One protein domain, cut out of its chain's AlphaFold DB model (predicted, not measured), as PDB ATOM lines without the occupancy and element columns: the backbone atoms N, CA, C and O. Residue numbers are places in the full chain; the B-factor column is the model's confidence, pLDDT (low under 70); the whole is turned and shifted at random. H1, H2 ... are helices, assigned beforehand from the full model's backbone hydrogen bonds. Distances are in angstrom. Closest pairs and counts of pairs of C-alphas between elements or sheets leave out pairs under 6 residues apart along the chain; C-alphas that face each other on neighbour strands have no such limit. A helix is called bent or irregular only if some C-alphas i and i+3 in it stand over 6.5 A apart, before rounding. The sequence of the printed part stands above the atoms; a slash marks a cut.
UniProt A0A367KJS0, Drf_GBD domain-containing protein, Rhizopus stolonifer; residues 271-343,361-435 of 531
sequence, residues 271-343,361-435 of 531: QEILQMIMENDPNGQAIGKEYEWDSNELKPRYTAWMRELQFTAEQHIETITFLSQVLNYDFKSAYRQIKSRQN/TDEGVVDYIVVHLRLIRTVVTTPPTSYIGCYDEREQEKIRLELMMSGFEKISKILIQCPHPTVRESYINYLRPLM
ATOM      1  N   GLN A 271     -21.704  20.734 -35.681       79.75
ATOM      2  CA  GLN A 271     -20.435  20.007 -35.554       79.75
ATOM      3  C   GLN A 271     -20.326  19.248 -34.225       79.75
ATOM      4  O   GLN A 271     -19.862  18.112 -34.206       79.75
ATOM      5  N   GLU A 272     -20.825  19.823 -33.132       80.19
ATOM      6  CA  GLU A 272     -20.864  19.168 -31.819       80.19
ATOM      7  C   GLU A 272     -21.799  17.947 -31.829       80.19
ATOM      8  O   GLU A 272     -21.464  16.884 -31.307       80.19
ATOM      9  N   ILE A 273     -22.951  18.064 -32.500       77.06
ATOM     10  CA  ILE A 273     -23.897  16.951 -32.667       77.06
ATOM     11  C   ILE A 273     -23.258  15.812 -33.470       77.06
ATOM     12  O   ILE A 273     -23.354  14.653 -33.063       77.06
ATOM     13  N   LEU A 274     -22.590  16.129 -34.584       81.75
ATOM     14  CA  LEU A 274     -21.901  15.128 -35.402       81.75
ATOM     15  C   LEU A 274     -20.765  14.447 -34.643       81.75
ATOM     16  O   LEU A 274     -20.619  13.232 -34.743       81.75
ATOM     17  N   GLN A 275     -20.008  15.199 -33.843       82.88
ATOM     18  CA  GLN A 275     -18.948  14.637 -33.014       82.88
ATOM     19  C   GLN A 275     -19.522  13.589 -32.051       82.88
ATOM     20  O   GLN A 275     -19.049  12.454 -32.001       82.88
ATOM     21  N   MET A 276     -20.614  13.925 -31.364       79.50
ATOM     22  CA  MET A 276     -21.294  13.018 -30.438       79.50
ATOM     23  C   MET A 276     -21.939  11.802 -31.133       79.50
ATOM     24  O   MET A 276     -22.008  10.719 -30.540       79.50
ATOM     25  N   ILE A 277     -22.429  11.959 -32.370       78.50
ATOM     26  CA  ILE A 277     -22.888  10.837 -33.206       78.50
ATOM     27  C   ILE A 277     -21.718   9.883 -33.478       78.50
ATOM     28  O   ILE A 277     -21.867   8.672 -33.330       78.50
ATOM     29  N   MET A 278     -20.549  10.421 -33.830       75.50
ATOM     30  CA  MET A 278     -19.388   9.623 -34.225       75.50
ATOM     31  C   MET A 278     -18.705   8.897 -33.064       75.50
ATOM     32  O   MET A 278     -18.179   7.808 -33.266       75.50
ATOM     33  N   GLU A 279     -18.753   9.438 -31.846       70.88
ATOM     34  CA  GLU A 279     -18.140   8.823 -30.657       70.88
ATOM     35  C   GLU A 279     -18.660   7.413 -30.332       70.88
ATOM     36  O   GLU A 279     -17.937   6.624 -29.730       70.88
ATOM     37  N   ASN A 280     -19.898   7.085 -30.720       62.66
ATOM     38  CA  ASN A 280     -20.541   5.802 -30.400       62.66
ATOM     39  C   ASN A 280     -20.980   5.028 -31.645       62.66
ATOM     40  O   ASN A 280     -21.781   4.099 -31.534       62.66
ATOM     41  N   ASP A 281     -20.519   5.424 -32.832       66.94
ATOM     42  CA  ASP A 281     -20.950   4.764 -34.053       66.94
ATOM     43  C   ASP A 281     -20.157   3.469 -34.281       66.94
ATOM     44  O   ASP A 281     -18.961   3.537 -34.588       66.94
ATOM     45  N   PRO A 282     -20.797   2.284 -34.212       58.88
ATOM     46  CA  PRO A 282     -20.132   1.023 -34.540       58.88
ATOM     47  C   PRO A 282     -19.610   1.008 -35.986       58.88
ATOM     48  O   PRO A 282     -18.621   0.340 -36.289       58.88
ATOM     49  N   ASN A 283     -20.207   1.804 -36.878       58.38
ATOM     50  CA  ASN A 283     -19.729   1.956 -38.246       58.38
ATOM     51  C   ASN A 283     -18.494   2.874 -38.329       58.38
ATOM     52  O   ASN A 283     -17.658   2.688 -39.204       58.38
ATOM     53  N   GLY A 284     -18.302   3.817 -37.402       52.59
ATOM     54  CA  GLY A 284     -17.145   4.722 -37.402       52.59
ATOM     55  C   GLY A 284     -15.804   4.013 -37.168       52.59
ATOM     56  O   GLY A 284     -14.779   4.465 -37.671       52.59
ATOM     57  N   GLN A 285     -15.810   2.881 -36.451       43.53
ATOM     58  CA  GLN A 285     -14.612   2.070 -36.186       43.53
ATOM     59  C   GLN A 285     -14.432   0.902 -37.172       43.53
ATOM     60  O   GLN A 285     -13.297   0.543 -37.483       43.53
ATOM     61  N   ALA A 286     -15.525   0.322 -37.686       41.47
ATOM     62  CA  ALA A 286     -15.487  -0.813 -38.618       41.47
ATOM     63  C   ALA A 286     -15.443  -0.405 -40.103       41.47
ATOM     64  O   ALA A 286     -15.059  -1.213 -40.953       41.47
ATOM     65  N   ILE A 287     -15.795   0.840 -40.449       45.28
ATOM     66  CA  ILE A 287     -15.617   1.370 -41.805       45.28
ATOM     67  C   ILE A 287     -14.135   1.729 -42.012       45.28
ATOM     68  O   ILE A 287     -13.720   2.883 -42.084       45.28
ATOM     69  N   GLY A 288     -13.306   0.692 -42.084       37.25
ATOM     70  CA  GLY A 288     -11.917   0.788 -42.494       37.25
ATOM     71  C   GLY A 288     -11.806   1.189 -43.966       37.25
ATOM     72  O   GLY A 288     -12.425   0.580 -44.834       37.25
ATOM     73  N   LYS A 289     -10.967   2.197 -44.225       41.06
ATOM     74  CA  LYS A 289     -10.317   2.575 -45.499       41.06
ATOM     75  C   LYS A 289     -11.179   2.967 -46.712       41.06
ATOM     76  O   LYS A 289     -10.701   3.779 -47.491       41.06
ATOM     77  N   GLU A 290     -12.391   2.450 -46.905       46.22
ATOM     78  CA  GLU A 290     -13.180   2.721 -48.127       46.22
ATOM     79  C   GLU A 290     -14.061   3.973 -48.055       46.22
ATOM     80  O   GLU A 290     -14.383   4.569 -49.084       46.22
ATOM     81  N   TYR A 291     -14.449   4.393 -46.852       52.72
ATOM     82  CA  TYR A 291     -15.113   5.674 -46.647       52.72
ATOM     83  C   TYR A 291     -14.079   6.589 -45.999       52.72
ATOM     84  O   TYR A 291     -13.766   6.454 -44.819       52.72
ATOM     85  N   GLU A 292     -13.489   7.473 -46.798       50.97
ATOM     86  CA  GLU A 292     -12.579   8.510 -46.315       50.97
ATOM     87  C   GLU A 292     -13.373   9.540 -45.504       50.97
ATOM     88  O   GLU A 292     -13.842  10.567 -46.012       50.97
ATOM     89  N   TRP A 293     -13.563   9.226 -44.227       58.47
ATOM     90  CA  TRP A 293     -13.998  10.178 -43.221       58.47
ATOM     91  C   TRP A 293     -12.834  11.125 -42.955       58.47
ATOM     92  O   TRP A 293     -11.810  10.718 -42.407       58.47
ATOM     93  N   ASP A 294     -12.975  12.387 -43.351       57.62
ATOM     94  CA  ASP A 294     -12.058  13.410 -42.869       57.62
ATOM     95  C   ASP A 294     -12.422  13.687 -41.411       57.62
ATOM     96  O   ASP A 294     -13.428  14.337 -41.125       57.62
ATOM     97  N   SER A 295     -11.617  13.176 -40.477       59.88
ATOM     98  CA  SER A 295     -11.788  13.435 -39.043       59.88
ATOM     99  C   SER A 295     -11.763  14.929 -38.707       59.88
ATOM    100  O   SER A 295     -12.189  15.318 -37.625       59.88
ATOM    101  N   ASN A 296     -11.260  15.765 -39.621       59.50
ATOM    102  CA  ASN A 296     -11.189  17.211 -39.466       59.50
ATOM    103  C   ASN A 296     -12.414  17.943 -40.048       59.50
ATOM    104  O   ASN A 296     -12.541  19.151 -39.845       59.50
ATOM    105  N   GLU A 297     -13.314  17.256 -40.764       69.56
ATOM    106  CA  GLU A 297     -14.517  17.853 -41.352       69.56
ATOM    107  C   GLU A 297     -15.731  16.917 -41.233       69.56
ATOM    108  O   GLU A 297     -16.085  16.187 -42.164       69.56
ATOM    109  N   LEU A 298     -16.410  16.970 -40.082       75.06
ATOM    110  CA  LEU A 298     -17.607  16.171 -39.836       75.06
ATOM    111  C   LEU A 298     -18.746  16.646 -40.744       75.06
ATOM    112  O   LEU A 298     -19.103  17.833 -40.775       75.06
ATOM    113  N   LYS A 299     -19.346  15.705 -41.475       79.25
ATOM    114  CA  LYS A 299     -20.460  15.954 -42.397       79.25
ATOM    115  C   LYS A 299     -21.615  14.983 -42.137       79.25
ATOM    116  O   LYS A 299     -21.360  13.844 -41.747       79.25
ATOM    117  N   PRO A 300     -22.871  15.405 -42.380       83.56
ATOM    118  CA  PRO A 300     -24.016  14.496 -42.382       83.56
ATOM    119  C   PRO A 300     -23.830  13.408 -43.441       83.56
ATOM    120  O   PRO A 300     -23.259  13.688 -44.496       83.56
ATOM    121  N   ARG A 301     -24.312  12.192 -43.165       87.38
ATOM    122  CA  ARG A 301     -23.933  10.999 -43.939       87.38
ATOM    123  C   ARG A 301     -25.054  10.370 -44.740       87.38
ATOM    124  O   ARG A 301     -24.824   9.353 -45.374       87.38
ATOM    125  N   TYR A 302     -26.255  10.928 -44.706       91.69
ATOM    126  CA  TYR A 302     -27.399  10.408 -45.454       91.69
ATOM    127  C   TYR A 302     -27.791  11.337 -46.609       91.69
ATOM    128  O   TYR A 302     -28.934  11.315 -47.069       91.69
ATOM    129  N   THR A 303     -26.888  12.213 -47.065       90.94
ATOM    130  CA  THR A 303     -27.246  13.306 -47.978       90.94
ATOM    131  C   THR A 303     -27.656  12.801 -49.359       90.94
ATOM    132  O   THR A 303     -28.615  13.318 -49.931       90.94
ATOM    133  N   ALA A 304     -27.012  11.765 -49.900       90.38
ATOM    134  CA  ALA A 304     -27.366  11.174 -51.188       90.38
ATOM    135  C   ALA A 304     -28.777  10.569 -51.161       90.38
ATOM    136  O   ALA A 304     -29.595  10.857 -52.038       90.38
ATOM    137  N   TRP A 305     -29.086   9.818 -50.102       94.25
ATOM    138  CA  TRP A 305     -30.412   9.252 -49.875       94.25
ATOM    139  C   TRP A 305     -31.481  10.342 -49.708       94.25
ATOM    140  O   TRP A 305     -32.523  10.303 -50.367       94.25
ATOM    141  N   MET A 306     -31.210  11.370 -48.896       93.62
ATOM    142  CA  MET A 306     -32.139  12.489 -48.709       93.62
ATOM    143  C   MET A 306     -32.347  13.298 -49.993       93.62
ATOM    144  O   MET A 306     -33.471  13.713 -50.263       93.62
ATOM    145  N   ARG A 307     -31.325  13.475 -50.842       91.25
ATOM    146  CA  ARG A 307     -31.486  14.106 -52.167       91.25
ATOM    147  C   ARG A 307     -32.424  13.318 -53.081       91.25
ATOM    148  O   ARG A 307     -33.073  13.917 -53.939       91.25
ATOM    149  N   GLU A 308     -32.494  11.994 -52.957       92.12
ATOM    150  CA  GLU A 308     -33.465  11.166 -53.687       92.12
ATOM    151  C   GLU A 308     -34.891  11.377 -53.223       92.12
ATOM    152  O   GLU A 308     -35.763  11.714 -54.033       92.12
ATOM    153  N   LEU A 309     -35.108  11.302 -51.919       93.69
ATOM    154  CA  LEU A 309     -36.425  11.555 -51.365       93.69
ATOM    155  C   LEU A 309     -36.877  13.004 -51.615       93.69
ATOM    156  O   LEU A 309     -38.020  13.238 -52.001       93.69
ATOM    157  N   GLN A 310     -35.976  13.977 -51.466       91.81
ATOM    158  CA  GLN A 310     -36.261  15.382 -51.735       91.81
ATOM    159  C   GLN A 310     -36.616  15.624 -53.197       91.81
ATOM    160  O   GLN A 310     -37.581  16.332 -53.458       91.81
ATOM    161  N   PHE A 311     -35.864  15.057 -54.147       90.06
ATOM    162  CA  PHE A 311     -36.185  15.192 -55.567       90.06
ATOM    163  C   PHE A 311     -37.597  14.680 -55.855       90.06
ATOM    164  O   PHE A 311     -38.381  15.375 -56.491       90.06
ATOM    165  N   THR A 312     -37.951  13.512 -55.318       91.06
ATOM    166  CA  THR A 312     -39.284  12.924 -55.497       91.06
ATOM    167  C   THR A 312     -40.376  13.783 -54.848       91.06
ATOM    168  O   THR A 312     -41.410  14.033 -55.465       91.06
ATOM    169  N   ALA A 313     -40.142  14.295 -53.635       91.25
ATOM    170  CA  ALA A 313     -41.087  15.172 -52.948       91.25
ATOM    171  C   ALA A 313     -41.284  16.515 -53.680       91.25
ATOM    172  O   ALA A 313     -42.419  16.936 -53.878       91.25
ATOM    173  N   GLU A 314     -40.202  17.162 -54.122       90.19
ATOM    174  CA  GLU A 314     -40.261  18.414 -54.893       90.19
ATOM    175  C   GLU A 314     -40.958  18.204 -56.249       90.19
ATOM    176  O   GLU A 314     -41.777  19.020 -56.649       90.19
ATOM    177  N   GLN A 315     -40.665  17.113 -56.966       87.19
ATOM    178  CA  GLN A 315     -41.251  16.882 -58.292       87.19
ATOM    179  C   GLN A 315     -42.726  16.481 -58.232       87.19
ATOM    180  O   GLN A 315     -43.537  17.014 -58.986       87.19
ATOM    181  N   HIS A 316     -43.090  15.556 -57.344       88.06
ATOM    182  CA  HIS A 316     -44.434  14.982 -57.353       88.06
ATOM    183  C   HIS A 316     -45.317  15.548 -56.234       88.06
ATOM    184  O   HIS A 316     -46.449  15.941 -56.498       88.06
ATOM    185  N   ILE A 317     -44.827  15.666 -54.993       88.69
ATOM    186  CA  ILE A 317     -45.668  16.107 -53.862       88.69
ATOM    187  C   ILE A 317     -45.999  17.595 -53.907       88.69
ATOM    188  O   ILE A 317     -47.151  17.959 -53.649       88.69
ATOM    189  N   GLU A 318     -45.041  18.461 -54.241       87.06
ATOM    190  CA  GLU A 318     -45.341  19.889 -54.413       87.06
ATOM    191  C   GLU A 318     -46.344  20.098 -55.552       87.06
ATOM    192  O   GLU A 318     -47.300  20.851 -55.379       87.06
ATOM    193  N   THR A 319     -46.203  19.359 -56.656       86.25
ATOM    194  CA  THR A 319     -47.144  19.388 -57.784       86.25
ATOM    195  C   THR A 319     -48.554  18.973 -57.357       86.25
ATOM    196  O   THR A 319     -49.503  19.717 -57.597       86.25
ATOM    197  N   ILE A 320     -48.709  17.856 -56.635       83.00
ATOM    198  CA  ILE A 320     -50.008  17.417 -56.081       83.00
ATOM    199  C   ILE A 320     -50.607  18.485 -55.170       83.00
ATOM    200  O   ILE A 320     -51.796  18.793 -55.243       83.00
ATOM    201  N   THR A 321     -49.781  19.041 -54.286       85.81
ATOM    202  CA  THR A 321     -50.208  20.032 -53.297       85.81
ATOM    203  C   THR A 321     -50.667  21.313 -53.983       85.81
ATOM    204  O   THR A 321     -51.722  21.848 -53.644       85.81
ATOM    205  N   PHE A 322     -49.921  21.775 -54.985       86.56
ATOM    206  CA  PHE A 322     -50.273  22.932 -55.796       86.56
ATOM    207  C   PHE A 322     -51.582  22.703 -56.551       86.56
ATOM    208  O   PHE A 322     -52.506  23.509 -56.447       86.56
ATOM    209  N   LEU A 323     -51.699  21.582 -57.261       82.81
ATOM    210  CA  LEU A 323     -52.895  21.282 -58.034       82.81
ATOM    211  C   LEU A 323     -54.137  21.126 -57.145       82.81
ATOM    212  O   LEU A 323     -55.205  21.618 -57.496       82.81
ATOM    213  N   SER A 324     -53.997  20.524 -55.961       82.50
ATOM    214  CA  SER A 324     -55.063  20.468 -54.953       82.50
ATOM    215  C   SER A 324     -55.594  21.848 -54.586       82.50
ATOM    216  O   SER A 324     -56.806  22.045 -54.516       82.50
ATOM    217  N   GLN A 325     -54.681  22.792 -54.345       85.56
ATOM    218  CA  GLN A 325     -55.014  24.153 -53.938       85.56
ATOM    219  C   GLN A 325     -55.675  24.928 -55.076       85.56
ATOM    220  O   GLN A 325     -56.662  25.621 -54.845       85.56
ATOM    221  N   VAL A 326     -55.157  24.795 -56.301       84.88
ATOM    222  CA  VAL A 326     -55.682  25.500 -57.479       84.88
ATOM    223  C   VAL A 326     -57.050  24.963 -57.893       84.88
ATOM    224  O   VAL A 326     -57.938  25.748 -58.214       84.88
ATOM    225  N   LEU A 327     -57.243  23.644 -57.860       81.12
ATOM    226  CA  LEU A 327     -58.496  23.006 -58.272       81.12
ATOM    227  C   LEU A 327     -59.538  22.923 -57.148       81.12
ATOM    228  O   LEU A 327     -60.639  22.431 -57.383       81.12
ATOM    229  N   ASN A 328     -59.204  23.373 -55.930       74.94
ATOM    230  CA  ASN A 328     -60.012  23.174 -54.720       74.94
ATOM    231  C   ASN A 328     -60.471  21.709 -54.562       74.94
ATOM    232  O   ASN A 328     -61.612  21.417 -54.197       74.94
ATOM    233  N   TYR A 329     -59.579  20.780 -54.914       72.75
ATOM    234  CA  TYR A 329     -59.897  19.364 -55.020       72.75
ATOM    235  C   TYR A 329     -59.899  18.712 -53.635       72.75
ATOM    236  O   TYR A 329     -58.863  18.673 -52.962       72.75
ATOM    237  N   ASP A 330     -61.048  18.177 -53.211       68.31
ATOM    238  CA  ASP A 330     -61.164  17.440 -51.950       68.31
ATOM    239  C   ASP A 330     -60.820  15.954 -52.143       68.31
ATOM    240  O   ASP A 330     -61.655  15.129 -52.528       68.31
ATOM    241  N   PHE A 331     -59.581  15.594 -51.797       67.19
ATOM    242  CA  PHE A 331     -59.099  14.209 -51.824       67.19
ATOM    243  C   PHE A 331     -59.936  13.250 -50.967       67.19
ATOM    244  O   PHE A 331     -59.941  12.049 -51.232       67.19
ATOM    245  N   LYS A 332     -60.678  13.735 -49.959       61.75
ATOM    246  CA  LYS A 332     -61.545  12.872 -49.137       61.75
ATOM    247  C   LYS A 332     -62.753  12.336 -49.904       61.75
ATOM    248  O   LYS A 332     -63.336  11.341 -49.467       61.75
ATOM    249  N   SER A 333     -63.157  13.002 -50.986       54.78
ATOM    250  CA  SER A 333     -64.253  12.552 -51.851       54.78
ATOM    251  C   SER A 333     -63.762  11.476 -52.823       54.78
ATOM    252  O   SER A 333     -64.315  10.379 -52.864       54.78
ATOM    253  N   ALA A 334     -62.632  11.735 -53.489       55.81
ATOM    254  CA  ALA A 334     -62.002  10.812 -54.433       55.81
ATOM    255  C   ALA A 334     -61.547   9.503 -53.771       55.81
ATOM    256  O   ALA A 334     -61.821   8.412 -54.262       55.81
ATOM    257  N   TYR A 335     -60.925   9.590 -52.591       55.06
ATOM    258  CA  TYR A 335     -60.469   8.408 -51.859       55.06
ATOM    259  C   TYR A 335     -61.628   7.545 -51.345       55.06
ATOM    260  O   TYR A 335     -61.519   6.322 -51.303       55.06
ATOM    261  N   ARG A 336     -62.766   8.161 -50.984       57.12
ATOM    262  CA  ARG A 336     -63.978   7.409 -50.632       57.12
ATOM    263  C   ARG A 336     -64.518   6.625 -51.821       57.12
ATOM    264  O   ARG A 336     -64.865   5.470 -51.626       57.12
ATOM    265  N   GLN A 337     -64.523   7.220 -53.014       54.12
ATOM    266  CA  GLN A 337     -64.952   6.558 -54.251       54.12
ATOM    267  C   GLN A 337     -64.016   5.406 -54.654       54.12
ATOM    268  O   GLN A 337     -64.487   4.344 -55.063       54.12
ATOM    269  N   ILE A 338     -62.700   5.578 -54.489       57.03
ATOM    270  CA  ILE A 338     -61.708   4.527 -54.772       57.03
ATOM    271  C   ILE A 338     -61.840   3.374 -53.767       57.03
ATOM    272  O   ILE A 338     -61.957   2.220 -54.173       57.03
ATOM    273  N   LYS A 339     -61.910   3.671 -52.462       54.97
ATOM    274  CA  LYS A 339     -62.053   2.644 -51.418       54.97
ATOM    275  C   LYS A 339     -63.395   1.907 -51.501       54.97
ATOM    276  O   LYS A 339     -63.443   0.710 -51.246       54.97
ATOM    277  N   SER A 340     -64.479   2.588 -51.889       50.94
ATOM    278  CA  SER A 340     -65.762   1.920 -52.136       50.94
ATOM    279  C   SER A 340     -65.708   0.983 -53.340       50.94
ATOM    280  O   SER A 340     -66.339  -0.062 -53.290       50.94
ATOM    281  N   ARG A 341     -64.934   1.305 -54.388       52.03
ATOM    282  CA  ARG A 341     -64.752   0.421 -55.552       52.03
ATOM    283  C   ARG A 341     -63.843  -0.775 -55.255       52.03
ATOM    284  O   ARG A 341     -64.165  -1.874 -55.678       52.03
ATOM    285  N   GLN A 342     -62.769  -0.594 -54.482       53.00
ATOM    286  CA  GLN A 342     -61.909  -1.705 -54.035       53.00
ATOM    287  C   GLN A 342     -62.656  -2.726 -53.162       53.00
ATOM    288  O   GLN A 342     -62.328  -3.904 -53.187       53.00
ATOM    289  N   ASN A 343     -63.690  -2.286 -52.440       48.62
ATOM    290  CA  ASN A 343     -64.565  -3.165 -51.664       48.62
ATOM    291  C   ASN A 343     -65.724  -3.775 -52.483       48.62
ATOM    292  O   ASN A 343     -66.481  -4.566 -51.931       48.62
ATOM    293  N   THR A 361     -51.344  11.723 -59.553       58.22
ATOM    294  CA  THR A 361     -50.038  11.169 -59.181       58.22
ATOM    295  C   THR A 361     -49.641  10.076 -60.140       58.22
ATOM    296  O   THR A 361     -50.446   9.176 -60.364       58.22
ATOM    297  N   ASP A 362     -48.400  10.109 -60.627       65.38
ATOM    298  CA  ASP A 362     -47.805   8.928 -61.249       65.38
ATOM    299  C   ASP A 362     -47.988   7.741 -60.292       65.38
ATOM    300  O   ASP A 362     -47.716   7.843 -59.085       65.38
ATOM    301  N   GLU A 363     -48.520   6.645 -60.826       72.12
ATOM    302  CA  GLU A 363     -48.800   5.421 -60.083       72.12
ATOM    303  C   GLU A 363     -47.552   4.996 -59.285       72.12
ATOM    304  O   GLU A 363     -46.434   4.999 -59.799       72.12
ATOM    305  N   GLY A 364     -47.715   4.711 -57.990       84.81
ATOM    306  CA  GLY A 364     -46.624   4.257 -57.120       84.81
ATOM    307  C   GLY A 364     -45.750   5.342 -56.463       84.81
ATOM    308  O   GLY A 364     -44.921   5.002 -55.616       84.81
ATOM    309  N   VAL A 365     -45.927   6.644 -56.748       89.81
ATOM    310  CA  VAL A 365     -45.180   7.721 -56.043       89.81
ATOM    311  C   VAL A 365     -45.454   7.712 -54.540       89.81
ATOM    312  O   VAL A 365     -44.538   7.878 -53.730       89.81
ATOM    313  N   VAL A 366     -46.722   7.539 -54.166       88.75
ATOM    314  CA  VAL A 366     -47.146   7.498 -52.765       88.75
ATOM    315  C   VAL A 366     -46.456   6.341 -52.054       88.75
ATOM    316  O   VAL A 366     -45.801   6.573 -51.039       88.75
ATOM    317  N   ASP A 367     -46.515   5.137 -52.620       90.12
ATOM    318  CA  ASP A 367     -45.890   3.947 -52.037       90.12
ATOM    319  C   ASP A 367     -44.380   4.111 -51.907       90.12
ATOM    320  O   ASP A 367     -43.814   3.815 -50.855       90.12
ATOM    321  N   TYR A 368     -43.728   4.675 -52.927       94.00
ATOM    322  CA  TYR A 368     -42.300   4.969 -52.880       94.00
ATOM    323  C   TYR A 368     -41.943   5.876 -51.696       94.00
ATOM    324  O   TYR A 368     -41.034   5.571 -50.920       94.00
ATOM    325  N   ILE A 369     -42.699   6.961 -51.493       93.25
ATOM    326  CA  ILE A 369     -42.505   7.857 -50.347       93.25
ATOM    327  C   ILE A 369     -42.751   7.110 -49.039       93.25
ATOM    328  O   ILE A 369     -41.928   7.209 -48.132       93.25
ATOM    329  N   VAL A 370     -43.832   6.338 -48.931       91.88
ATOM    330  CA  VAL A 370     -44.158   5.574 -47.717       91.88
ATOM    331  C   VAL A 370     -43.040   4.595 -47.353       91.88
ATOM    332  O   VAL A 370     -42.675   4.516 -46.177       91.88
ATOM    333  N   VAL A 371     -42.435   3.916 -48.333       95.00
ATOM    334  CA  VAL A 371     -41.276   3.034 -48.113       95.00
ATOM    335  C   VAL A 371     -40.098   3.819 -47.533       95.00
ATOM    336  O   VAL A 371     -39.508   3.384 -46.543       95.00
ATOM    337  N   HIS A 372     -39.793   5.008 -48.064       96.00
ATOM    338  CA  HIS A 372     -38.775   5.887 -47.484       96.00
ATOM    339  C   HIS A 372     -39.100   6.299 -46.040       96.00
ATOM    340  O   HIS A 372     -38.209   6.284 -45.191       96.00
ATOM    341  N   LEU A 373     -40.357   6.645 -45.736       94.56
ATOM    342  CA  LEU A 373     -40.761   7.060 -44.385       94.56
ATOM    343  C   LEU A 373     -40.638   5.920 -43.378       94.56
ATOM    344  O   LEU A 373     -40.151   6.121 -42.263       94.56
ATOM    345  N   ARG A 374     -41.049   4.718 -43.785       93.88
ATOM    346  CA  ARG A 374     -40.881   3.503 -42.994       93.88
ATOM    347  C   ARG A 374     -39.400   3.236 -42.740       93.88
ATOM    348  O   ARG A 374     -39.025   3.014 -41.597       93.88
ATOM    349  N   LEU A 375     -38.565   3.333 -43.775       95.75
ATOM    350  CA  LEU A 375     -37.124   3.119 -43.659       95.75
ATOM    351  C   LEU A 375     -36.458   4.139 -42.725       95.75
ATOM    352  O   LEU A 375     -35.661   3.748 -41.877       95.75
ATOM    353  N   ILE A 376     -36.825   5.422 -42.817       95.31
ATOM    354  CA  ILE A 376     -36.368   6.471 -41.891       95.31
ATOM    355  C   ILE A 376     -36.709   6.102 -40.449       95.31
ATOM    356  O   ILE A 376     -35.831   6.128 -39.588       95.31
ATOM    357  N   ARG A 377     -37.961   5.706 -40.186       93.88
ATOM    358  CA  ARG A 377     -38.368   5.265 -38.850       93.88
ATOM    359  C   ARG A 377     -37.534   4.082 -38.386       93.88
ATOM    360  O   ARG A 377     -36.973   4.154 -37.301       93.88
ATOM    361  N   THR A 378     -37.385   3.049 -39.211       93.88
ATOM    362  CA  THR A 378     -36.594   1.864 -38.866       93.88
ATOM    363  C   THR A 378     -35.142   2.218 -38.543       93.88
ATOM    364  O   THR A 378     -34.604   1.687 -37.577       93.88
ATOM    365  N   VAL A 379     -34.501   3.116 -39.301       93.38
ATOM    366  CA  VAL A 379     -33.117   3.568 -39.052       93.38
ATOM    367  C   VAL A 379     -32.982   4.322 -37.725       93.38
ATOM    368  O   VAL A 379     -31.969   4.156 -37.043       93.38
ATOM    369  N   VAL A 380     -33.990   5.113 -37.345       92.62
ATOM    370  CA  VAL A 380     -33.991   5.869 -36.081       92.62
ATOM    371  C   VAL A 380     -34.330   4.994 -34.879       92.62
ATOM    372  O   VAL A 380     -33.739   5.174 -33.826       92.62
ATOM    373  N   THR A 381     -35.290   4.075 -34.995       91.75
ATOM    374  CA  THR A 381     -35.809   3.329 -33.835       91.75
ATOM    375  C   THR A 381     -35.108   2.001 -33.593       91.75
ATOM    376  O   THR A 381     -35.262   1.430 -32.518       91.75
ATOM    377  N   THR A 382     -34.365   1.488 -34.575       91.81
ATOM    378  CA  THR A 382     -33.737   0.164 -34.498       91.81
ATOM    379  C   THR A 382     -32.218   0.326 -34.454       91.81
ATOM    380  O   THR A 382     -31.651   0.901 -35.388       91.81
ATOM    381  N   PRO A 383     -31.532  -0.158 -33.404       90.12
ATOM    382  CA  PRO A 383     -30.077  -0.140 -33.373       90.12
ATOM    383  C   PRO A 383     -29.495  -1.092 -34.429       90.12
ATOM    384  O   PRO A 383     -30.127  -2.103 -34.744       90.12
ATOM    385  N   PRO A 384     -28.291  -0.816 -34.968       86.81
ATOM    386  CA  PRO A 384     -27.551  -1.821 -35.727       86.81
ATOM    387  C   PRO A 384     -27.247  -3.037 -34.844       86.81
ATOM    388  O   PRO A 384     -27.122  -2.902 -33.625       86.81
ATOM    389  N   THR A 385     -27.097  -4.224 -35.433       86.62
ATOM    390  CA  THR A 385     -26.882  -5.449 -34.636       86.62
ATOM    391  C   THR A 385     -25.500  -5.488 -33.986       86.62
ATOM    392  O   THR A 385     -25.319  -6.109 -32.941       86.62
ATOM    393  N   SER A 386     -24.554  -4.730 -34.543       79.25
ATOM    394  CA  SER A 386     -23.236  -4.463 -33.966       79.25
ATOM    395  C   SER A 386     -23.238  -3.421 -32.838       79.25
ATOM    396  O   SER A 386     -22.188  -3.160 -32.252       79.25
ATOM    397  N   TYR A 387     -24.380  -2.796 -32.522       83.81
ATOM    398  CA  TYR A 387     -24.454  -1.800 -31.455       83.81
ATOM    399  C   TYR A 387     -24.242  -2.440 -30.082       83.81
ATOM    400  O   TYR A 387     -24.983  -3.333 -29.668       83.81
ATOM    401  N   ILE A 388     -23.269  -1.919 -29.336       80.38
ATOM    402  CA  ILE A 388     -22.982  -2.341 -27.966       80.38
ATOM    403  C   ILE A 388     -23.400  -1.209 -27.027       80.38
ATOM    404  O   ILE A 388     -22.749  -0.169 -26.965       80.38
ATOM    405  N   GLY A 389     -24.484  -1.404 -26.278       84.19
ATOM    406  CA  GLY A 389     -24.959  -0.423 -25.305       84.19
ATOM    407  C   GLY A 389     -26.469  -0.449 -25.099       84.19
ATOM    408  O   GLY A 389     -27.174  -1.321 -25.601       84.19
ATOM    409  N   CYS A 390     -26.973   0.532 -24.351       85.00
ATOM    410  CA  CYS A 390     -28.407   0.771 -24.212       85.00
ATOM    411  C   CYS A 390     -28.856   1.744 -25.307       85.00
ATOM    412  O   CYS A 390     -28.414   2.892 -25.313       85.00
ATOM    413  N   TYR A 391     -29.701   1.275 -26.227       89.00
ATOM    414  CA  TYR A 391     -30.254   2.095 -27.305       89.00
ATOM    415  C   TYR A 391     -31.507   2.834 -26.824       89.00
ATOM    416  O   TYR A 391     -32.639   2.403 -27.044       89.00
ATOM    417  N   ASP A 392     -31.278   3.915 -26.083       89.44
ATOM    418  CA  ASP A 392     -32.313   4.752 -25.481       89.44
ATOM    419  C   ASP A 392     -32.745   5.908 -26.408       89.44
ATOM    420  O   ASP A 392     -32.246   6.077 -27.523       89.44
ATOM    421  N   GLU A 393     -33.691   6.732 -25.947       89.88
ATOM    422  CA  GLU A 393     -34.176   7.910 -26.683       89.88
ATOM    423  C   GLU A 393     -33.042   8.882 -27.055       89.88
ATOM    424  O   GLU A 393     -33.134   9.581 -28.062       89.88
ATOM    425  N   ARG A 394     -31.939   8.905 -26.293       87.81
ATOM    426  CA  ARG A 394     -30.782   9.761 -26.573       87.81
ATOM    427  C   ARG A 394     -30.036   9.295 -27.818       87.81
ATOM    428  O   ARG A 394     -29.627  10.126 -28.626       87.81
ATOM    429  N   GLU A 395     -29.864   7.988 -27.991       86.50
ATOM    430  CA  GLU A 395     -29.240   7.419 -29.192       86.50
ATOM    431  C   GLU A 395     -30.150   7.541 -30.421       86.50
ATOM    432  O   GLU A 395     -29.672   7.844 -31.515       86.50
ATOM    433  N   GLN A 396     -31.467   7.409 -30.245       90.19
ATOM    434  CA  GLN A 396     -32.432   7.677 -31.317       90.19
ATOM    435  C   GLN A 396     -32.378   9.149 -31.759       90.19
ATOM    436  O   GLN A 396     -32.359   9.435 -32.957       90.19
ATOM    437  N   GLU A 397     -32.280  10.088 -30.809       89.44
ATOM    438  CA  GLU A 397     -32.188  11.525 -31.089       89.44
ATOM    439  C   GLU A 397     -30.946  11.871 -31.921       89.44
ATOM    440  O   GLU A 397     -31.028  12.691 -32.837       89.44
ATOM    441  N   LYS A 398     -29.809  11.214 -31.661       87.06
ATOM    442  CA  LYS A 398     -28.582  11.375 -32.460       87.06
ATOM    443  C   LYS A 398     -28.820  11.035 -33.933       87.06
ATOM    444  O   LYS A 398     -28.551  11.861 -34.803       87.06
ATOM    445  N   ILE A 399     -29.380   9.856 -34.214       88.94
ATOM    446  CA  ILE A 399     -29.661   9.410 -35.590       88.94
ATOM    447  C   ILE A 399     -30.713  10.307 -36.252       88.94
ATOM    448  O   ILE A 399     -30.577  10.702 -37.412       88.94
ATOM    449  N   ARG A 400     -31.755  10.682 -35.504       91.06
ATOM    450  CA  ARG A 400     -32.806  11.596 -35.961       91.06
ATOM    451  C   ARG A 400     -32.225  12.945 -36.389       91.06
ATOM    452  O   ARG A 400     -32.555  13.430 -37.471       91.06
ATOM    453  N   LEU A 401     -31.351  13.545 -35.576       88.62
ATOM    454  CA  LEU A 401     -30.687  14.803 -35.916       88.62
ATOM    455  C   LEU A 401     -29.767  14.656 -37.121       88.62
ATOM    456  O   LEU A 401     -29.778  15.534 -37.980       88.62
ATOM    457  N   GLU A 402     -29.038  13.548 -37.239       89.25
ATOM    458  CA  GLU A 402     -28.198  13.289 -38.407       89.25
ATOM    459  C   GLU A 402     -29.007  13.290 -39.717       89.25
ATOM    460  O   GLU A 402     -28.601  13.892 -40.717       89.25
ATOM    461  N   LEU A 403     -30.191  12.671 -39.710       91.62
ATOM    462  CA  LEU A 403     -31.109  12.672 -40.851       91.62
ATOM    463  C   LEU A 403     -31.647  14.077 -41.148       91.62
ATOM    464  O   LEU A 403     -31.690  14.486 -42.312       91.62
ATOM    465  N   MET A 404     -32.003  14.849 -40.115       89.50
ATOM    466  CA  MET A 404     -32.415  16.249 -40.279       89.50
ATOM    467  C   MET A 404     -31.295  17.073 -40.922       89.50
ATOM    468  O   MET A 404     -31.542  17.776 -41.904       89.50
ATOM    469  N   MET A 405     -30.054  16.903 -40.447       86.75
ATOM    470  CA  MET A 405     -28.856  17.559 -40.987       86.75
ATOM    471  C   MET A 405     -28.555  17.126 -42.424       86.75
ATOM    472  O   MET A 405     -28.025  17.906 -43.213       86.75
ATOM    473  N   SER A 406     -28.929  15.898 -42.776       89.69
ATOM    474  CA  SER A 406     -28.790  15.354 -44.125       89.69
ATOM    475  C   SER A 406     -29.852  15.870 -45.104       89.69
ATOM    476  O   SER A 406     -29.816  15.488 -46.267       89.69
ATOM    477  N   GLY A 407     -30.781  16.732 -44.668       89.50
ATOM    478  CA  GLY A 407     -31.769  17.401 -45.526       89.50
ATOM    479  C   GLY A 407     -33.219  16.993 -45.295       89.50
ATOM    480  O   GLY A 407     -34.124  17.545 -45.932       89.50
ATOM    481  N   PHE A 408     -33.471  16.078 -44.358       91.94
ATOM    482  CA  PHE A 408     -34.820  15.588 -44.097       91.94
ATOM    483  C   PHE A 408     -35.780  16.675 -43.581       91.94
ATOM    484  O   PHE A 408     -36.979  16.626 -43.860       91.94
ATOM    485  N   GLU A 409     -35.273  17.723 -42.920       88.38
ATOM    486  CA  GLU A 409     -36.109  18.830 -42.435       88.38
ATOM    487  C   GLU A 409     -36.896  19.489 -43.582       88.38
ATOM    488  O   GLU A 409     -38.096  19.747 -43.461       88.38
ATOM    489  N   LYS A 410     -36.256  19.719 -44.734       89.19
ATOM    490  CA  LYS A 410     -36.921  20.327 -45.892       89.19
ATOM    491  C   LYS A 410     -38.007  19.413 -46.462       89.19
ATOM    492  O   LYS A 410     -39.101  19.878 -46.765       89.19
ATOM    493  N   ILE A 411     -37.712  18.121 -46.555       91.62
ATOM    494  CA  ILE A 411     -38.637  17.093 -47.040       91.62
ATOM    495  C   ILE A 411     -39.878  17.053 -46.148       91.62
ATOM    496  O   ILE A 411     -41.002  17.085 -46.644       91.62
ATOM    497  N   SER A 412     -39.685  17.063 -44.828       90.00
ATOM    498  CA  SER A 412     -40.788  17.032 -43.869       90.00
ATOM    499  C   SER A 412     -41.764  18.201 -44.058       90.00
ATOM    500  O   SER A 412     -42.975  17.996 -44.015       90.00
ATOM    501  N   LYS A 413     -41.264  19.411 -44.360       89.50
ATOM    502  CA  LYS A 413     -42.095  20.602 -44.613       89.50
ATOM    503  C   LYS A 413     -42.986  20.429 -45.845       89.50
ATOM    504  O   LYS A 413     -44.143  20.838 -45.793       89.50
ATOM    505  N   ILE A 414     -42.474  19.794 -46.903       90.44
ATOM    506  CA  ILE A 414     -43.245  19.468 -48.115       90.44
ATOM    507  C   ILE A 414     -44.330  18.437 -47.780       90.44
ATOM    508  O   ILE A 414     -45.507  18.644 -48.069       90.44
ATOM    509  N   LEU A 415     -43.959  17.347 -47.101       90.38
ATOM    510  CA  LEU A 415     -44.882  16.253 -46.783       90.38
ATOM    511  C   LEU A 415     -46.010  16.674 -45.827       90.38
ATOM    512  O   LEU A 415     -47.139  16.221 -45.990       90.38
ATOM    513  N   ILE A 416     -45.743  17.574 -44.871       88.75
ATOM    514  CA  ILE A 416     -46.757  18.125 -43.950       88.75
ATOM    515  C   ILE A 416     -47.884  18.838 -44.702       88.75
ATOM    516  O   ILE A 416     -49.036  18.819 -44.262       88.75
ATOM    517  N   GLN A 417     -47.546  19.498 -45.808       88.31
ATOM    518  CA  GLN A 417     -48.493  20.265 -46.610       88.31
ATOM    519  C   GLN A 417     -49.267  19.387 -47.597       88.31
ATOM    520  O   GLN A 417     -50.258  19.851 -48.160       88.31
ATOM    521  N   CYS A 418     -48.858  18.127 -47.774       86.75
ATOM    522  CA  CYS A 418     -49.484  17.221 -48.720       86.75
ATOM    523  C   CYS A 418     -50.947  16.929 -48.323       86.75
ATOM    524  O   CYS A 418     -51.214  16.442 -47.216       86.75
ATOM    525  N   PRO A 419     -51.913  17.189 -49.220       83.81
ATOM    526  CA  PRO A 419     -53.323  16.915 -48.966       83.81
ATOM    527  C   PRO A 419     -53.689  15.439 -49.184       83.81
ATOM    528  O   PRO A 419     -54.773  15.021 -48.777       83.81
ATOM    529  N   HIS A 420     -52.797  14.642 -49.788       84.06
ATOM    530  CA  HIS A 420     -53.055  13.238 -50.093       84.06
ATOM    531  C   HIS A 420     -53.228  12.415 -48.801       84.06
ATOM    532  O   HIS A 420     -52.319  12.401 -47.964       84.06
ATOM    533  N   PRO A 421     -54.344  11.682 -48.624       82.81
ATOM    534  CA  PRO A 421     -54.684  11.023 -47.364       82.81
ATOM    535  C   PRO A 421     -53.643   9.984 -46.945       82.81
ATOM    536  O   PRO A 421     -53.164  10.053 -45.821       82.81
ATOM    537  N   THR A 422     -53.211   9.105 -47.853       84.25
ATOM    538  CA  THR A 422     -52.216   8.058 -47.556       84.25
ATOM    539  C   THR A 422     -50.850   8.623 -47.173       84.25
ATOM    540  O   THR A 422     -50.247   8.176 -46.198       84.25
ATOM    541  N   VAL A 423     -50.361   9.643 -47.894       83.44
ATOM    542  CA  VAL A 423     -49.100  10.328 -47.562       83.44
ATOM    543  C   VAL A 423     -49.222  11.014 -46.208       83.44
ATOM    544  O   VAL A 423     -48.323  10.904 -45.380       83.44
ATOM    545  N   ARG A 424     -50.349  11.687 -45.948       83.75
ATOM    546  CA  ARG A 424     -50.609  12.365 -44.678       83.75
ATOM    547  C   ARG A 424     -50.708  11.381 -43.514       83.75
ATOM    548  O   ARG A 424     -50.127  11.636 -42.467       83.75
ATOM    549  N   GLU A 425     -51.423  10.278 -43.677       85.31
ATOM    550  CA  GLU A 425     -51.539   9.214 -42.680       85.31
ATOM    551  C   GLU A 425     -50.180   8.569 -42.408       85.31
ATOM    552  O   GLU A 425     -49.758   8.474 -41.259       85.31
ATOM    553  N   SER A 426     -49.429   8.245 -43.457       84.06
ATOM    554  CA  SER A 426     -48.074   7.710 -43.331       84.06
ATOM    555  C   SER A 426     -47.120   8.707 -42.674       84.06
ATOM    556  O   SER A 426     -46.321   8.328 -41.820       84.06
ATOM    557  N   TYR A 427     -47.230  10.000 -42.987       82.75
ATOM    558  CA  TYR A 427     -46.515  11.055 -42.272       82.75
ATOM    559  C   TYR A 427     -46.873  11.045 -40.779       82.75
ATOM    560  O   TYR A 427     -45.986  11.117 -39.931       82.75
ATOM    561  N   ILE A 428     -48.155  10.920 -40.432       80.31
ATOM    562  CA  ILE A 428     -48.608  10.860 -39.037       80.31
ATOM    563  C   ILE A 428     -48.062   9.617 -38.324       80.31
ATOM    564  O   ILE A 428     -47.605   9.737 -37.191       80.31
ATOM    565  N   ASN A 429     -48.080   8.459 -38.977       83.50
ATOM    566  CA  ASN A 429     -47.725   7.183 -38.362       83.50
ATOM    567  C   ASN A 429     -46.209   6.990 -38.245       83.50
ATOM    568  O   ASN A 429     -45.721   6.514 -37.222       83.50
ATOM    569  N   TYR A 430     -45.457   7.369 -39.279       83.19
ATOM    570  CA  TYR A 430     -44.027   7.074 -39.356       83.19
ATOM    571  C   TYR A 430     -43.137   8.264 -39.005       83.19
ATOM    572  O   TYR A 430     -42.089   8.067 -38.395       83.19
ATOM    573  N   LEU A 431     -43.536   9.489 -39.364       76.31
ATOM    574  CA  LEU A 431     -42.668  10.663 -39.245       76.31
ATOM    575  C   LEU A 431     -43.008  11.582 -38.086       76.31
ATOM    576  O   LEU A 431     -42.091  12.078 -37.443       76.31
ATOM    577  N   ARG A 432     -44.288  11.833 -37.792       80.25
ATOM    578  CA  ARG A 432     -44.690  12.744 -36.708       80.25
ATOM    579  C   ARG A 432     -44.017  12.399 -35.368       80.25
ATOM    580  O   ARG A 432     -43.565  13.349 -34.725       80.25
ATOM    581  N   PRO A 433     -43.875  11.119 -34.959       79.44
ATOM    582  CA  PRO A 433     -43.132  10.775 -33.745       79.44
ATOM    583  C   PRO A 433     -41.659  11.219 -33.776       79.44
ATOM    584  O   PRO A 433     -41.096  11.525 -32.737       79.44
ATOM    585  N   LEU A 434     -41.059  11.321 -34.967       77.00
ATOM    586  CA  LEU A 434     -39.658  11.699 -35.208       77.00
ATOM    587  C   LEU A 434     -39.463  13.210 -35.449       77.00
ATOM    588  O   LEU A 434     -38.340  13.686 -35.635       77.00
ATOM    589  N   MET A 435     -40.547  13.991 -35.500       78.31
ATOM    590  CA  MET A 435     -40.470  15.443 -35.713       78.31
ATOM    591  C   MET A 435     -40.238  16.222 -34.419       78.31
ATOM    592  O   MET A 435     -39.783  17.364 -34.470       78.31
TER     593      MET A 435
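What this domain is: This is residues 271 to 343 and 361 to 435 of the 531 residues of the protein "Drf_GBD domain-containing protein" of Rhizopus stolonifer (UniProt A0A367KJS0). An elongated helical body is built of two pairs of side-by-side helices, H3 with H6b and H5 with H7, while H6a, the other arm of bent H6, crosses at one end. H1 packs on H6a, with H2 beyond it; at the opposite end of the body H4 sticks out with residues 336 to 342. The printed part has 148 residues with seven named helices, H1 to H7 in chain order, and no named strand; the class is all helix. The whole is loose, with a radius of gyration of the C-alphas of 18.3 A and spans of 53 by 28 by 24 A.

How they stand to each other: H3, residues 303 to 327, has a kink of 29 degrees near residue 313. H6, residues 393 to 417, is the hub, touching four helices; by its hydrogen bonds it was assigned as one helix, but it is bent, with C-alphas 406 and 409 8.3 A apart. Its arms, H6a, residues 393 to 406, and H6b, residues 409 to 417, are about perpendicular at 89 degrees. H3 touches H6b at a shallow tilt of 24 degrees, the same way; their closest C-alphas, of Gln 310 and Ile 411, are 5.5 A apart. H3 and H6a only just touch, only at their ends, with 3 pairs of C-alphas within 8 A, the closest being Thr 303 and Ser 406 at 4.6 A. H5, residues 365 to 381, touches H7, residues 421 to 435, at a shallow tilt of 20 degrees, the same way, closest at C-alphas 377 and 430, 6.0 A. H5 and H6a form a helical hairpin, as do H6b and H7. Residues 309 to 316 of H3 touch H5 at a steep tilt of 46 degrees, closest at C-alphas 309 and 369, 7.2 A. H1, residues 271 to 278, touches H6a, closest at C-alphas 277 and 398, 5.8 A. H2, residues 282 to 286, touches no helix. H4, residues 331 to 342, only just touches H7, with 3 pairs of C-alphas within 8 A, the closest being Phe 331 and Pro 421 at 7.0 A. Every O i to N i+4 pair is within hydrogen-bond range in H1, H2, H5 and H6a; the counts are 19 of 21 in H3, 7 of 8 in H4, 4 of 5 in H6b and 8 of 11 in H7.

Where its parts are: H3 measures 34.3 A from C-alpha 303 at (-27.246, 13.306, -47.978) to C-alpha 327 at (-58.496, 23.006, -58.272). H5 measures 24.5 A, H6a 19.7 A and H7 18.9 A, ending at C-alpha 435 at (-40.470, 15.443, -35.713).

The domain as a whole: The two farthest C-alphas, of Asn 296 and Asn 343, are 58.4 A apart. Residues 344 to 360 are not printed, and C-alphas 343 and 361 are 21.7 A apart across the cut. The links H2 to H3, 16 residues, and H5 to H6, 11 residues, are long. The mean pLDDT of the printed part is 79.5; residues 280 to 297, 330 to 343 and 361 to 362 are under 70.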